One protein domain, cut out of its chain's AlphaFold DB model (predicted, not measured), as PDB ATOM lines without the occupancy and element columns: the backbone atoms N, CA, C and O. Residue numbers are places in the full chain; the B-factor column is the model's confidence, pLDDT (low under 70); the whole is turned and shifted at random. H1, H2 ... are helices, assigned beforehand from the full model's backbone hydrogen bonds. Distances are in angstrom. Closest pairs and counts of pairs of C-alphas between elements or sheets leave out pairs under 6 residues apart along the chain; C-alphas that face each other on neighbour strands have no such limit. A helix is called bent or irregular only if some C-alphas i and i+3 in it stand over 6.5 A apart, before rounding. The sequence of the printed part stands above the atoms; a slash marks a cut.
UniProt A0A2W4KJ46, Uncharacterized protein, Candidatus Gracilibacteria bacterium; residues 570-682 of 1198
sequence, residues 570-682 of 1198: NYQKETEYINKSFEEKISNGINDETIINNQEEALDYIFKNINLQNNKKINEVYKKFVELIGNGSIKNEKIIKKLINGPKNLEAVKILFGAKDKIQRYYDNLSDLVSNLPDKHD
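This is residues 570 to 682 of the 1198 residues of an uncharacterized protein of Candidatus Gracilibacteria bacterium (UniProt A0A2W4KJ46). A helical hairpin, H3 and H4, makes the middle of this domain, with H5 side by side with H3 and H6 side by side with H4. H1 crosses H3 at one end of the body, H7 and H8 lie toward the other end, and the short H2 crosses H4. The printed part has 113 residues with eight named helices, H1 to H8 in chain order, and no named strand; the class is all helix, its packing mostly crossed. The whole is compact, with a radius of gyration of the C-alphas of 13.6 A, and its outline is rounded, spanning 36 by 35 by 23 A.

Begin at H4, residues 616 to 630, the hub, which touches four other helices. With its residues 618 to 622 alone it touches H3, residues 599 to 609; they form a hairpin, opposite ways at a tilt of 37 degrees, only just steep, and the C-alphas of Ile 606 and Ile 618 come closest at 6.1 A. H6, residues 650 to 658, touches H4 at a shallow tilt of 22 degrees, the same way, closest at the C-alphas of Lys 623 and Ile 655, 6.1 A. H2, residues 592 to 597, touches H4 about perpendicular at 81 degrees, closest at the C-alphas of Ile 595 and Phe 625, 6.6 A. H7, residues 660 to 666, touches residues 629 to 630 of H4 alone, closest at the C-alphas of Gly 630 and Lys 662, 4.6 A; it is irregular, with C-alphas 662 and 665 8.0 A apart. Look next at H5, residues 637 to 645, which touches H3 at a shallow tilt of 15 degrees, the same way; the C-alphas of Leu 603 and Leu 643 are closest at 6.9 A. H1, residues 571 to 585, touches H3 at a steep tilt of 57 degrees, opposite ways, closest at the C-alphas of Asn 579 and Tyr 605, 6.2 A, and is apart from H4. H8, residues 670 to 673, touches H5, closest at the C-alphas of Ile 644 and Leu 673, 6.3 A. Every O i to N i+4 pair is within hydrogen-bond range in H1 to H6; in H7 1 of 3 is, beside 2 of 4 O i to N i+3 pairs, and H8 is too short for such a pair.

Find C-alpha 571 at (16.781, 5.892, -58.189); from there H1 runs 20.8 A to C-alpha 585. H4 runs 21.1 A from C-alpha 616 at (32.774, -6.046, -46.264), and H3 measures 15.5 A. H8 ends at C-alpha 673, (26.155, 7.459, -32.411).

The C-alphas of Asn 570 and Asp 661 are farthest apart, 39.7 A. The printed part has no cut, and no link is long. Mean pLDDT of the printed part is 74.7; among the residues under 70 are 610 to 616 and 667 to 682.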
ATOM      1  N   ASN A 570      13.925   6.352 -61.274       73.38
ATOM      2  CA  ASN A 570      15.306   6.604 -61.676       73.38
ATOM      3  C   ASN A 570      16.317   6.291 -60.569       73.38
ATOM      4  O   ASN A 570      17.510   6.218 -60.857       73.38
ATOM      5  N   TYR A 571      15.881   6.072 -59.326       76.50
ATOM      6  CA  TYR A 571      16.781   5.892 -58.189       76.50
ATOM      7  C   TYR A 571      17.605   4.606 -58.269       76.50
ATOM      8  O   TYR A 571      18.774   4.608 -57.884       76.50
ATOM      9  N   GLN A 572      17.043   3.526 -58.820       70.25
ATOM     10  CA  GLN A 572      17.802   2.297 -59.077       70.25
ATOM     11  C   GLN A 572      18.933   2.547 -60.079       70.25
ATOM     12  O   GLN A 572      20.082   2.236 -59.789       70.25
ATOM     13  N   LYS A 573      18.642   3.228 -61.193       76.06
ATOM     14  CA  LYS A 573      19.654   3.602 -62.196       76.06
ATOM     15  C   LYS A 573      20.692   4.582 -61.641       76.06
ATOM     16  O   LYS A 573      21.872   4.476 -61.957       76.06
ATOM     17  N   GLU A 574      20.272   5.528 -60.803       74.94
ATOM     18  CA  GLU A 574      21.161   6.462 -60.102       74.94
ATOM     19  C   GLU A 574      22.091   5.720 -59.125       74.94
ATOM     20  O   GLU A 574      23.272   6.042 -59.017       74.94
ATOM     21  N   THR A 575      21.568   4.711 -58.423       71.75
ATOM     22  CA  THR A 575      22.325   3.864 -57.491       71.75
ATOM     23  C   THR A 575      23.303   2.962 -58.231       71.75
ATOM     24  O   THR A 575      24.466   2.915 -57.852       71.75
ATOM     25  N   GLU A 576      22.887   2.325 -59.326       77.25
ATOM     26  CA  GLU A 576      23.771   1.548 -60.204       77.25
ATOM     27  C   GLU A 576      24.903   2.410 -60.775       77.25
ATOM     28  O   GLU A 576      26.058   1.986 -60.779       77.25
ATOM     29  N   TYR A 577      24.597   3.635 -61.211       78.12
ATOM     30  CA  TYR A 577      25.596   4.570 -61.727       78.12
ATOM     31  C   TYR A 577      26.596   5.010 -60.651       78.12
ATOM     32  O   TYR A 577      27.800   4.958 -60.892       78.12
ATOM     33  N   ILE A 578      26.124   5.407 -59.464       74.81
ATOM     34  CA  ILE A 578      26.994   5.823 -58.350       74.81
ATOM     35  C   ILE A 578      27.819   4.648 -57.829       74.81
ATOM     36  O   ILE A 578      29.016   4.806 -57.606       74.81
ATOM     37  N   ASN A 579      27.221   3.462 -57.695       79.81
ATOM     38  CA  ASN A 579      27.939   2.259 -57.291       79.81
ATOM     39  C   ASN A 579      29.042   1.942 -58.293       79.81
ATOM     40  O   ASN A 579      30.191   1.808 -57.897       79.81
ATOM     41  N   LYS A 580      28.726   1.922 -59.590       81.81
ATOM     42  CA  LYS A 580      29.718   1.678 -60.637       81.81
ATOM     43  C   LYS A 580      30.818   2.746 -60.652       81.81
ATOM     44  O   LYS A 580      31.994   2.399 -60.678       81.81
ATOM     45  N   SER A 581      30.454   4.028 -60.592       82.69
ATOM     46  CA  SER A 581      31.415   5.137 -60.653       82.69
ATOM     47  C   SER A 581      32.347   5.166 -59.442       82.69
ATOM     48  O   SER A 581      33.562   5.306 -59.599       82.69
ATOM     49  N   PHE A 582      31.811   4.970 -58.237       85.31
ATOM     50  CA  PHE A 582      32.615   4.963 -57.025       85.31
ATOM     51  C   PHE A 582      33.438   3.676 -56.895       85.31
ATOM     52  O   PHE A 582      34.610   3.736 -56.522       85.31
ATOM     53  N   GLU A 583      32.888   2.516 -57.270       83.25
ATOM     54  CA  GLU A 583      33.617   1.243 -57.268       83.25
ATOM     55  C   GLU A 583      34.785   1.218 -58.251       83.25
ATOM     56  O   GLU A 583      35.825   0.644 -57.920       83.25
ATOM     57  N   GLU A 584      34.660   1.878 -59.405       84.56
ATOM     58  CA  GLU A 584      35.771   2.108 -60.335       84.56
ATOM     59  C   GLU A 584      36.881   2.950 -59.679       84.56
ATOM     60  O   GLU A 584      38.061   2.629 -59.828       84.56
ATOM     61  N   LYS A 585      36.535   3.964 -58.871       83.50
ATOM     62  CA  LYS A 585      37.506   4.817 -58.152       83.50
ATOM     63  C   LYS A 585      38.225   4.104 -57.005       83.50
ATOM     64  O   LYS A 585      39.380   4.422 -56.726       83.50
ATOM     65  N   ILE A 586      37.578   3.134 -56.356       84.00
ATOM     66  CA  ILE A 586      38.180   2.301 -55.292       84.00
ATOM     67  C   ILE A 586      38.646   0.925 -55.796       84.00
ATOM     68  O   ILE A 586      38.986   0.054 -54.995       84.00
ATOM     69  N   SER A 587      38.665   0.704 -57.116       76.88
ATOM     70  CA  SER A 587      39.067  -0.571 -57.734       76.88
ATOM     71  C   SER A 587      40.517  -0.958 -57.415       76.88
ATOM     72  O   SER A 587      40.819  -2.139 -57.264       76.88
ATOM     73  N   ASN A 588      41.382   0.038 -57.204       75.44
ATOM     74  CA  ASN A 588      42.782  -0.120 -56.794       75.44
ATOM     75  C   ASN A 588      42.983  -0.058 -55.265       75.44
ATOM     76  O   ASN A 588      44.094   0.182 -54.792       75.44
ATOM     77  N   GLY A 589      41.916  -0.261 -54.486       74.31
ATOM     78  CA  GLY A 589      41.924  -0.209 -53.025       74.31
ATOM     79  C   GLY A 589      41.385   1.106 -52.451       74.31
ATOM     80  O   GLY A 589      41.279   2.126 -53.133       74.31
ATOM     81  N   ILE A 590      41.022   1.072 -51.168       83.31
ATOM     82  CA  ILE A 590      40.446   2.208 -50.438       83.31
ATOM     83  C   ILE A 590      41.598   3.023 -49.830       83.31
ATOM     84  O   ILE A 590      42.214   2.599 -48.852       83.31
ATOM     85  N   ASN A 591      41.909   4.182 -50.414       82.94
ATOM     86  CA  ASN A 591      42.982   5.070 -49.957       82.94
ATOM     87  C   ASN A 591      42.450   6.448 -49.512       82.94
ATOM     88  O   ASN A 591      41.304   6.804 -49.790       82.94
ATOM     89  N   ASP A 592      43.288   7.209 -48.801       84.81
ATOM     90  CA  ASP A 592      42.893   8.484 -48.188       84.81
ATOM     91  C   ASP A 592      42.498   9.544 -49.227       84.81
ATOM     92  O   ASP A 592      41.470  10.202 -49.072       84.81
ATOM     93  N   GLU A 593      43.267   9.679 -50.311       83.94
ATOM     94  CA  GLU A 593      43.013  10.671 -51.366       83.94
ATOM     95  C   GLU A 593      41.676  10.435 -52.073       83.94
ATOM     96  O   GLU A 593      40.936  11.389 -52.322       83.94
ATOM     97  N   THR A 594      41.320   9.180 -52.352       84.50
ATOM     98  CA  THR A 594      40.056   8.843 -53.012       84.50
ATOM     99  C   THR A 594      38.858   9.230 -52.146       84.50
ATOM    100  O   THR A 594      37.902   9.804 -52.668       84.50
ATOM    101  N   ILE A 595      38.907   8.992 -50.830       87.62
ATOM    102  CA  ILE A 595      37.814   9.370 -49.918       87.62
ATOM    103  C   ILE A 595      37.764  10.891 -49.706       87.62
ATOM    104  O   ILE A 595      36.679  11.471 -49.728       87.62
ATOM    105  N   ILE A 596      38.914  11.564 -49.569       87.19
ATOM    106  CA  ILE A 596      38.985  13.026 -49.389       87.19
ATOM    107  C   ILE A 596      38.481  13.775 -50.629       87.19
ATOM    108  O   ILE A 596      37.778  14.777 -50.485       87.19
ATOM    109  N   ASN A 597      38.813  13.313 -51.835       86.00
ATOM    110  CA  ASN A 597      38.441  13.998 -53.076       86.00
ATOM    111  C   ASN A 597      37.003  13.695 -53.526       86.00
ATOM    112  O   ASN A 597      36.457  14.429 -54.344       86.00
ATOM    113  N   ASN A 598      36.379  12.642 -52.988       87.25
ATOM    114  CA  ASN A 598      35.037  12.198 -53.374       87.25
ATOM    115  C   ASN A 598      34.114  12.059 -52.147       87.25
ATOM    116  O   ASN A 598      33.330  11.122 -52.075       87.25
ATOM    117  N   GLN A 599      34.207  12.969 -51.168       86.25
ATOM    118  CA  GLN A 599      33.499  12.859 -49.878       86.25
ATOM    119  C   GLN A 599      31.981  12.680 -50.016       86.25
ATOM    120  O   GLN A 599      31.402  11.858 -49.314       86.25
ATOM    121  N   GLU A 600      31.328  13.434 -50.905       82.88
ATOM    122  CA  GLU A 600      29.874  13.332 -51.113       82.88
ATOM    123  C   GLU A 600      29.488  12.009 -51.782       82.88
ATOM    124  O   GLU A 600      28.552  11.348 -51.350       82.88
ATOM    125  N   GLU A 601      30.259  11.574 -52.776       82.50
ATOM    126  CA  GLU A 601      30.015  10.326 -53.503       82.50
ATOM    127  C   GLU A 601      30.329   9.089 -52.651       82.50
ATOM    128  O   GLU A 601      29.607   8.100 -52.707       82.50
ATOM    129  N   ALA A 602      31.355   9.166 -51.798       84.81
ATOM    130  CA  ALA A 602      31.683   8.147 -50.807       84.81
ATOM    131  C   ALA A 602      30.585   8.029 -49.740       84.81
ATOM    132  O   ALA A 602      30.222   6.921 -49.345       84.81
ATOM    133  N   LEU A 603      30.037   9.162 -49.291       84.62
ATOM    134  CA  LEU A 603      28.924   9.205 -48.348       84.62
ATOM    135  C   LEU A 603      27.646   8.621 -48.969       84.62
ATOM    136  O   LEU A 603      26.973   7.809 -48.335       84.62
ATOM    137  N   ASP A 604      27.342   8.980 -50.217       79.12
ATOM    138  CA  ASP A 604      26.204   8.434 -50.960       79.12
ATOM    139  C   ASP A 604      26.373   6.931 -51.222       79.12
ATOM    140  O   ASP A 604      25.426   6.168 -51.026       79.12
ATOM    141  N   TYR A 605      27.576   6.477 -51.587       83.50
ATOM    142  CA  TYR A 605      27.898   5.056 -51.737       83.50
ATOM    143  C   TYR A 605      27.690   4.288 -50.426       83.50
ATOM    144  O   TYR A 605      27.072   3.223 -50.423       83.50
ATOM    145  N   ILE A 606      28.135   4.843 -49.294       81.25
ATOM    146  CA  ILE A 606      27.869   4.275 -47.969       81.25
ATOM    147  C   ILE A 606      26.356   4.177 -47.731       81.25
ATOM    148  O   ILE A 606      25.843   3.084 -47.500       81.25
ATOM    149  N   PHE A 607      25.611   5.282 -47.815       77.19
ATOM    150  CA  PHE A 607      24.189   5.300 -47.445       77.19
ATOM    151  C   PHE A 607      23.301   4.448 -48.339       77.19
ATOM    152  O   PHE A 607      22.267   3.957 -47.883       77.19
ATOM    153  N   LYS A 608      23.676   4.271 -49.606       75.19
ATOM    154  CA  LYS A 608      22.932   3.436 -50.550       75.19
ATOM    155  C   LYS A 608      23.150   1.940 -50.319       75.19
ATOM    156  O   LYS A 608      22.289   1.159 -50.711       75.19
ATOM    157  N   ASN A 609      24.241   1.538 -49.655       73.81
ATOM    158  CA  ASN A 609      24.647   0.130 -49.589       73.81
ATOM    159  C   ASN A 609      24.913  -0.432 -48.172       73.81
ATOM    160  O   ASN A 609      25.012  -1.650 -48.031       73.81
ATOM    161  N   ILE A 610      24.993   0.395 -47.119       68.38
ATOM    162  CA  ILE A 610      25.353  -0.012 -45.737       68.38
ATOM    163  C   ILE A 610      24.419  -1.076 -45.124       68.38
ATOM    164  O   ILE A 610      24.832  -1.819 -44.234       68.38
ATOM    165  N   ASN A 611      23.190  -1.193 -45.637       57.16
ATOM    166  CA  ASN A 611      22.152  -2.112 -45.148       57.16
ATOM    167  C   ASN A 611      21.952  -3.371 -46.025       57.16
ATOM    168  O   ASN A 611      21.045  -4.165 -45.759       57.16
ATOM    169  N   LEU A 612      22.764  -3.573 -47.071       61.25
ATOM    170  CA  LEU A 612      22.748  -4.796 -47.887       61.25
ATOM    171  C   LEU A 612      23.478  -5.939 -47.153       61.25
ATOM    172  O   LEU A 612      24.524  -5.713 -46.541       61.25
ATOM    173  N   GLN A 613      22.945  -7.169 -47.205       48.81
ATOM    174  CA  GLN A 613      23.557  -8.327 -46.532       48.81
ATOM    175  C   GLN A 613      24.987  -8.589 -47.047       48.81
ATOM    176  O   GLN A 613      25.221  -8.610 -48.252       48.81
ATOM    177  N   ASN A 614      25.930  -8.824 -46.122       51.78
ATOM    178  CA  ASN A 614      27.330  -9.203 -46.376       51.78
ATOM    179  C   ASN A 614      28.137  -8.267 -47.293       51.78
ATOM    180  O   ASN A 614      28.610  -8.684 -48.349       51.78
ATOM    181  N   ASN A 615      28.405  -7.030 -46.857       63.38
ATOM    182  CA  ASN A 615      29.176  -6.088 -47.675       63.38
ATOM    183  C   ASN A 615      30.423  -5.510 -46.978       63.38
ATOM    184  O   ASN A 615      30.486  -4.350 -46.566       63.38
ATOM    185  N   LYS A 616      31.463  -6.352 -46.876       69.50
ATOM    186  CA  LYS A 616      32.774  -6.046 -46.264       69.50
ATOM    187  C   LYS A 616      33.413  -4.757 -46.810       69.50
ATOM    188  O   LYS A 616      33.956  -3.971 -46.042       69.50
ATOM    189  N   LYS A 617      33.279  -4.510 -48.118       78.69
ATOM    190  CA  LYS A 617      33.862  -3.353 -48.819       78.69
ATOM    191  C   LYS A 617      33.271  -2.016 -48.351       78.69
ATOM    192  O   LYS A 617      34.010  -1.055 -48.170       78.69
ATOM    193  N   ILE A 618      31.963  -1.947 -48.085       81.12
ATOM    194  CA  ILE A 618      31.314  -0.716 -47.599       81.12
ATOM    195  C   ILE A 618      31.714  -0.400 -46.161       81.12
ATOM    196  O   ILE A 618      31.977   0.758 -45.853       81.12
ATOM    197  N   ASN A 619      31.835  -1.413 -45.298       79.69
ATOM    198  CA  ASN A 619      32.314  -1.208 -43.929       79.69
ATOM    199  C   ASN A 619      33.775  -0.718 -43.907       79.69
ATOM    200  O   ASN A 619      34.126   0.118 -43.079       79.69
ATOM    201  N   GLU A 620      34.614  -1.173 -44.844       83.44
ATOM    202  CA  GLU A 620      35.981  -0.660 -45.017       83.44
ATOM    203  C   GLU A 620      35.995   0.805 -45.495       83.44
ATOM    204  O   GLU A 620      36.749   1.615 -44.947       83.44
ATOM    205  N   VAL A 621      35.125   1.177 -46.445       86.44
ATOM    206  CA  VAL A 621      34.956   2.578 -46.882       86.44
ATOM    207  C   VAL A 621      34.467   3.447 -45.718       86.44
ATOM    208  O   VAL A 621      35.033   4.512 -45.473       86.44
ATOM    209  N   TYR A 622      33.479   2.975 -44.951       87.56
ATOM    210  CA  TYR A 622      32.952   3.651 -43.762       87.56
ATOM    211  C   TYR A 622      34.040   3.879 -42.711       87.56
ATOM    212  O   TYR A 622      34.228   4.997 -42.230       87.56
ATOM    213  N   LYS A 623      34.806   2.827 -42.393       87.44
ATOM    214  CA  LYS A 623      35.920   2.881 -41.442       87.44
ATOM    215  C   LYS A 623      36.950   3.927 -41.844       87.44
ATOM    216  O   LYS A 623      37.311   4.768 -41.024       87.44
ATOM    217  N   LYS A 624      37.372   3.918 -43.111       88.88
ATOM    218  CA  LYS A 624      38.352   4.875 -43.631       88.88
ATOM    219  C   LYS A 624      37.829   6.312 -43.593       88.88
ATOM    220  O   LYS A 624      38.567   7.224 -43.229       88.88
ATOM    221  N   PHE A 625      36.545   6.512 -43.890       89.94
ATOM    222  CA  PHE A 625      35.887   7.816 -43.786       89.94
ATOM    223  C   PHE A 625      35.920   8.344 -42.341       89.94
ATOM    224  O   PHE A 625      36.342   9.476 -42.107       89.94
ATOM    225  N   VAL A 626      35.550   7.521 -41.353       86.88
ATOM    226  CA  VAL A 626      35.565   7.905 -39.928       86.88
ATOM    227  C   VAL A 626      36.989   8.164 -39.418       86.88
ATOM    228  O   VAL A 626      37.207   9.129 -38.687       86.88
ATOM    229  N   GLU A 627      37.976   7.367 -39.838       86.75
ATOM    230  CA  GLU A 627      39.394   7.598 -39.517       86.75
ATOM    231  C   GLU A 627      39.882   8.969 -40.012       86.75
ATOM    232  O   GLU A 627      40.552   9.699 -39.277       86.75
ATOM    233  N   LEU A 628      39.507   9.353 -41.235       88.56
ATOM    234  CA  LEU A 628      39.857  10.646 -41.827       88.56
ATOM    235  C   LEU A 628      39.175  11.831 -41.133       88.56
ATOM    236  O   LEU A 628      39.773  12.906 -41.044       88.56
ATOM    237  N   ILE A 629      37.962  11.644 -40.608       86.06
ATOM    238  CA  ILE A 629      37.295  12.636 -39.752       86.06
ATOM    239  C   ILE A 629      38.055  12.768 -38.429       86.06
ATOM    240  O   ILE A 629      38.416  13.876 -38.034       86.06
ATOM    241  N   GLY A 630      38.351  11.644 -37.769       80.56
ATOM    242  CA  GLY A 630      39.034  11.625 -36.476       80.56
ATOM    243  C   GLY A 630      40.459  12.190 -36.512       80.56
ATOM    244  O   GLY A 630      40.930  12.729 -35.514       80.56
ATOM    245  N   ASN A 631      41.135  12.115 -37.662       83.12
ATOM    246  CA  ASN A 631      42.459  12.709 -37.873       83.12
ATOM    247  C   ASN A 631      42.398  14.147 -38.435       83.12
ATOM    248  O   ASN A 631      43.435  14.762 -38.674       83.12
ATOM    249  N   GLY A 632      41.198  14.701 -38.639       77.75
ATOM    250  CA  GLY A 632      40.991  16.082 -39.083       77.75
ATOM    251  C   GLY A 632      41.220  16.338 -40.577       77.75
ATOM    252  O   GLY A 632      41.272  17.501 -40.978       77.75
ATOM    253  N   SER A 633      41.345  15.295 -41.402       85.88
ATOM    254  CA  SER A 633      41.497  15.400 -42.863       85.88
ATOM    255  C   SER A 633      40.176  15.730 -43.566       85.88
ATOM    256  O   SER A 633      40.176  16.401 -44.596       85.88
ATOM    257  N   ILE A 634      39.043  15.320 -42.988       83.38
ATOM    258  CA  ILE A 634      37.699  15.730 -43.411       83.38
ATOM    259  C   ILE A 634      37.138  16.679 -42.352       83.38
ATOM    260  O   ILE A 634      36.982  16.298 -41.194       83.38
ATOM    261  N   LYS A 635      36.848  17.925 -42.748       81.81
ATOM    262  CA  LYS A 635      36.386  19.002 -41.845       81.81
ATOM    263  C   LYS A 635      35.001  19.550 -42.189       81.81
ATOM    264  O   LYS A 635      34.535  20.487 -41.550       81.81
ATOM    265  N   ASN A 636      34.355  19.022 -43.227       84.62
ATOM    266  CA  ASN A 636      33.047  19.505 -43.648       84.62
ATOM    267  C   ASN A 636      31.977  19.042 -42.647       84.62
ATOM    268  O   ASN A 636      31.507  17.907 -42.714       84.62
ATOM    269  N   GLU A 637      31.579  19.932 -41.738       78.50
ATOM    270  CA  GLU A 637      30.585  19.657 -40.692       78.50
ATOM    271  C   GLU A 637      29.274  19.090 -41.236       78.50
ATOM    272  O   GLU A 637      28.691  18.197 -40.625       78.50
ATOM    273  N   LYS A 638      28.819  19.560 -42.404       79.56
ATOM    274  CA  LYS A 638      27.578  19.082 -43.019       79.56
ATOM    275  C   LYS A 638      27.701  17.619 -43.448       79.56
ATOM    276  O   LYS A 638      26.764  16.853 -43.255       79.56
ATOM    277  N   ILE A 639      28.849  17.223 -43.996       81.69
ATOM    278  CA  ILE A 639      29.137  15.836 -44.398       81.69
ATOM    279  C   ILE A 639      29.313  14.945 -43.162       81.69
ATOM    280  O   ILE A 639      28.759  13.851 -43.114       81.69
ATOM    281  N   ILE A 640      30.017  15.433 -42.138       83.88
ATOM    282  CA  ILE A 640      30.272  14.687 -40.898       83.88
ATOM    283  C   ILE A 640      28.969  14.439 -40.131       83.88
ATOM    284  O   ILE A 640      28.673  13.298 -39.785       83.88
ATOM    285  N   LYS A 641      28.148  15.478 -39.925       79.25
ATOM    286  CA  LYS A 641      26.836  15.337 -39.277       79.25
ATOM    287  C   LYS A 641      25.910  14.427 -40.075       79.25
ATOM    288  O   LYS A 641      25.191  13.633 -39.480       79.25
ATOM    289  N   LYS A 642      25.963  14.480 -41.412       79.31
ATOM    290  CA  LYS A 642      25.234  13.523 -42.251       79.31
ATOM    291  C   LYS A 642      25.706  12.091 -42.004       79.31
ATOM    292  O   LYS A 642      24.853  11.239 -41.812       79.31
ATOM    293  N   LEU A 643      27.013  11.815 -41.968       82.00
ATOM    294  CA  LEU A 643      27.554  10.473 -41.694       82.00
ATOM    295  C   LEU A 643      27.157   9.956 -40.298       82.00
ATOM    296  O   LEU A 643      26.791   8.789 -40.161       82.00
ATOM    297  N   ILE A 644      27.208  10.824 -39.280       77.50
ATOM    298  CA  ILE A 644      26.852  10.493 -37.891       77.50
ATOM    299  C   ILE A 644      25.344  10.290 -37.729       77.50
ATOM    300  O   ILE A 644      24.951   9.401 -36.992       77.50
ATOM    301  N   ASN A 645      24.492  11.043 -38.419       70.81
ATOM    302  CA  ASN A 645      23.037  10.908 -38.273       70.81
ATOM    303  C   ASN A 645      22.401  10.039 -39.369       70.81
ATOM    304  O   ASN A 645      21.191   9.833 -39.374       70.81
ATOM    305  N   GLY A 646      23.192   9.553 -40.325       67.44
ATOM    306  CA  GLY A 646      22.730   8.745 -41.448       67.44
ATOM    307  C   GLY A 646      22.468   7.279 -41.081       67.44
ATOM    308  O   GLY A 646      22.681   6.879 -39.936       67.44
ATOM    309  N   PRO A 647      22.017   6.460 -42.048       65.88
ATOM    310  CA  PRO A 647      21.800   5.026 -41.858       65.88
ATOM    311  C   PRO A 647      23.089   4.293 -41.462       65.88
ATOM    312  O   PRO A 647      24.150   4.552 -42.039       65.88
ATOM    313  N   LYS A 648      22.999   3.349 -40.518       73.25
ATOM    314  CA  LYS A 648      24.150   2.572 -40.020       73.25
ATOM    315  C   LYS A 648      23.777   1.118 -39.779       73.25
ATOM    316  O   LYS A 648      22.652   0.842 -39.397       73.25
ATOM    317  N   ASN A 649      24.748   0.218 -39.901       68.62
ATOM    318  CA  ASN A 649      24.671  -1.156 -39.396       68.62
ATOM    319  C   ASN A 649      25.504  -1.300 -38.099       68.62
ATOM    320  O   ASN A 649      26.176  -0.355 -37.675       68.62
ATOM    321  N   LEU A 650      25.488  -2.480 -37.468       65.88
ATOM    322  CA  LEU A 650      26.214  -2.724 -36.210       65.88
ATOM    323  C   LEU A 650      27.722  -2.435 -36.320       65.88
ATOM    324  O   LEU A 650      28.333  -1.910 -35.390       65.88
ATOM    325  N   GLU A 651      28.333  -2.759 -37.459       71.06
ATOM    326  CA  GLU A 651      29.764  -2.555 -37.676       71.06
ATOM    327  C   GLU A 651      30.110  -1.061 -37.785       71.06
ATOM    328  O   GLU A 651      31.085  -0.604 -37.191       71.06
ATOM    329  N   ALA A 652      29.262  -0.269 -38.445       73.81
ATOM    330  CA  ALA A 652      29.374   1.188 -38.476       73.81
ATOM    331  C   ALA A 652      29.247   1.813 -37.074       73.81
ATOM    332  O   ALA A 652      29.995   2.735 -36.743       73.81
ATOM    333  N   VAL A 653      28.363   1.283 -36.219       70.81
ATOM    334  CA  VAL A 653      28.238   1.716 -34.814       70.81
ATOM    335  C   VAL A 653      29.520   1.421 -34.031       70.81
ATOM    336  O   VAL A 653      30.042   2.317 -33.364       70.81
ATOM    337  N   LYS A 654      30.094   0.217 -34.164       69.88
ATOM    338  CA  LYS A 654      31.389  -0.132 -33.543       69.88
ATOM    339  C   LYS A 654      32.509   0.811 -33.980       69.88
ATOM    340  O   LYS A 654      33.302   1.250 -33.149       69.88
ATOM    341  N   ILE A 655      32.563   1.137 -35.272       75.62
ATOM    342  CA  ILE A 655      33.554   2.059 -35.840       75.62
ATOM    343  C   ILE A 655      33.409   3.462 -35.227       75.62
ATOM    344  O   ILE A 655      34.408   4.039 -34.798       75.62
ATOM    345  N   LEU A 656      32.190   4.005 -35.153       76.00
ATOM    346  CA  LEU A 656      31.949   5.333 -34.577       76.00
ATOM    347  C   LEU A 656      32.272   5.390 -33.083       76.00
ATOM    348  O   LEU A 656      32.917   6.339 -32.644       76.00
ATOM    349  N   PHE A 657      31.885   4.372 -32.309       70.56
ATOM    350  CA  PHE A 657      32.226   4.312 -30.886       70.56
ATOM    351  C   PHE A 657      33.725   4.174 -30.644       70.56
ATOM    352  O   PHE A 657      34.258   4.836 -29.755       70.56
ATOM    353  N   GLY A 658      34.427   3.374 -31.451       66.19
ATOM    354  CA  GLY A 658      35.887   3.285 -31.396       66.19
ATOM    355  C   GLY A 658      36.588   4.615 -31.706       66.19
ATOM    356  O   GLY A 658      37.727   4.823 -31.292       66.19
ATOM    357  N   ALA A 659      35.906   5.533 -32.396       70.19
ATOM    358  CA  ALA A 659      36.396   6.865 -32.732       70.19
ATOM    359  C   ALA A 659      35.756   7.995 -31.898       70.19
ATOM    360  O   ALA A 659      36.011   9.164 -32.194       70.19
ATOM    361  N   LYS A 660      34.956   7.680 -30.865       71.12
ATOM    362  CA  LYS A 660      34.093   8.641 -30.148       71.12
ATOM    363  C   LYS A 660      34.829   9.872 -29.616       71.12
ATOM    364  O   LYS A 660      34.316  10.980 -29.746       71.12
ATOM    365  N   ASP A 661      36.044   9.692 -29.099       72.62
ATOM    366  CA  ASP A 661      36.857  10.779 -28.538       72.62
ATOM    367  C   ASP A 661      37.402  11.696 -29.643       72.62
ATOM    368  O   ASP A 661      37.572  12.899 -29.463       72.62
ATOM    369  N   LYS A 662      37.642  11.134 -30.834       76.25
ATOM    370  CA  LYS A 662      38.164  11.866 -31.993       76.25
ATOM    371  C   LYS A 662      37.078  12.636 -32.748       76.25
ATOM    372  O   LYS A 662      37.392  13.601 -33.439       76.25
ATOM    373  N   ILE A 663      35.813  12.226 -32.619       76.56
ATOM    374  CA  ILE A 663      34.666  12.838 -33.314       76.56
ATOM    375  C   ILE A 663      33.703  13.583 -32.374       76.56
ATOM    376  O   ILE A 663      32.669  14.064 -32.830       76.56
ATOM    377  N   GLN A 664      34.062  13.738 -31.092       76.38
ATOM    378  CA  GLN A 664      33.238  14.330 -30.024       76.38
ATOM    379  C   GLN A 664      32.648  15.708 -30.347       76.38
ATOM    380  O   GLN A 664      31.581  16.055 -29.867       76.38
ATOM    381  N   ARG A 665      33.310  16.498 -31.197       77.62
ATOM    382  CA  ARG A 665      32.840  17.840 -31.583       77.62
ATOM    383  C   ARG A 665      31.633  17.837 -32.526       77.62
ATOM    384  O   ARG A 665      31.121  18.908 -32.836       77.62
ATOM    385  N   TYR A 666      31.228  16.674 -33.032       76.62
ATOM    386  CA  TYR A 666      30.235  16.562 -34.102       76.62
ATOM    387  C   TYR A 666      28.971  15.784 -33.713       76.62
ATOM    388  O   TYR A 666      28.107  15.600 -34.570       76.62
ATOM    389  N   TYR A 667      28.849  15.358 -32.453       68.56
ATOM    390  CA  TYR A 667      27.629  14.789 -31.875       68.56
ATOM    391  C   TYR A 667      27.333  15.458 -30.531       68.56
ATOM    392  O   TYR A 667      28.265  15.862 -29.836       68.56
ATOM    393  N   ASP A 668      26.055  15.573 -30.174       63.00
ATOM    394  CA  ASP A 668      25.637  16.252 -28.943       63.00
ATOM    395  C   ASP A 668      25.465  15.243 -27.798       63.00
ATOM    396  O   ASP A 668      25.808  15.537 -26.656       63.00
ATOM    397  N   ASN A 669      25.007  14.021 -28.107       61.91
ATOM    398  CA  ASN A 669      24.856  12.919 -27.157       61.91
ATOM    399  C   ASN A 669      25.412  11.600 -27.715       61.91
ATOM    400  O   ASN A 669      25.358  11.338 -28.916       61.91
ATOM    401  N   LEU A 670      25.874  10.698 -26.838       57.41
ATOM    402  CA  LEU A 670      26.299   9.344 -27.242       57.41
ATOM    403  C   LEU A 670      25.169   8.552 -27.928       57.41
ATOM    404  O   LEU A 670      25.442   7.698 -28.772       57.41
ATOM    405  N   SER A 671      23.906   8.880 -27.630       57.97
ATOM    406  CA  SER A 671      22.727   8.341 -28.319       57.97
ATOM    407  C   SER A 671      22.722   8.619 -29.825       57.97
ATOM    408  O   SER A 671      22.171   7.833 -30.596       57.97
ATOM    409  N   ASP A 672      23.362   9.698 -30.272       58.94
ATOM    410  CA  ASP A 672      23.416  10.075 -31.686       58.94
ATOM    411  C   ASP A 672      24.277   9.074 -32.475       58.94
ATOM    412  O   ASP A 672      23.987   8.750 -33.631       58.94
ATOM    413  N   LEU A 673      25.285   8.479 -31.821       66.31
ATOM    414  CA  LEU A 673      26.155   7.459 -32.411       66.31
ATOM    415  C   LEU A 673      25.417   6.139 -32.687       66.31
ATOM    416  O   LEU A 673      25.806   5.424 -33.614       66.31
ATOM    417  N   VAL A 674      24.330   5.866 -31.957       57.09
ATOM    418  CA  VAL A 674      23.489   4.652 -32.063       57.09
ATOM    419  C   VAL A 674      22.127   4.888 -32.716       57.09
ATOM    420  O   VAL A 674      21.321   3.962 -32.829       57.09
ATOM    421  N   SER A 675      21.843   6.121 -33.137       55.44
ATOM    422  CA  SER A 675      20.625   6.455 -33.875       55.44
ATOM    423  C   SER A 675      20.608   5.785 -35.260       55.44
ATOM    424  O   SER A 675      21.657   5.497 -35.837       55.44
ATOM    425  N   ASN A 676      19.407   5.511 -35.789       53.16
ATOM    426  CA  ASN A 676      19.191   4.972 -37.142       53.16
ATOM    427  C   ASN A 676      19.856   3.606 -37.439       53.16
ATOM    428  O   ASN A 676      20.189   3.312 -38.589       53.16
ATOM    429  N   LEU A 677      20.006   2.763 -36.406       58.34
ATOM    430  CA  LEU A 677      20.381   1.349 -36.517       58.34
ATOM    431  C   LEU A 677      19.125   0.484 -36.800       58.34
ATOM    432  O   LEU A 677      18.223   0.470 -35.959       58.34
ATOM    433  N   PRO A 678      19.045  -0.245 -37.930       48.28
ATOM    434  CA  PRO A 678      17.886  -1.065 -38.295       48.28
ATOM    435  C   PRO A 678      17.775  -2.372 -37.487       48.28
ATOM    436  O   PRO A 678      16.676  -2.898 -37.346       48.28
ATOM    437  N   ASP A 679      18.871  -2.864 -36.895       50.34
ATOM    438  CA  ASP A 679      18.952  -4.185 -36.245       50.34
ATOM    439  C   ASP A 679      18.800  -4.138 -34.709       50.34
ATOM    440  O   ASP A 679      19.455  -4.883 -33.983       50.34
ATOM    441  N   LYS A 680      17.930  -3.274 -34.167       41.56
ATOM    442  CA  LYS A 680      17.632  -3.267 -32.714       41.56
ATOM    443  C   LYS A 680      16.797  -4.467 -32.234       41.56
ATOM    444  O   LYS A 680      16.467  -4.541 -31.054       41.56
ATOM    445  N   HIS A 681      16.432  -5.386 -33.127       41.41
ATOM    446  CA  HIS A 681      15.557  -6.519 -32.816       41.41
ATOM    447  C   HIS A 681      16.293  -7.854 -32.621       41.41
ATOM    448  O   HIS A 681      15.677  -8.787 -32.108       41.41
ATOM    449  N   ASP A 682      17.594  -7.932 -32.929       44.78
ATOM    450  CA  ASP A 682      18.444  -9.040 -32.475       44.78
ATOM    451  C   ASP A 682      18.955  -8.743 -31.063       44.78
ATOM    452  O   ASP A 682      19.663  -7.756 -30.841       44.78
TER     453      ASP A 682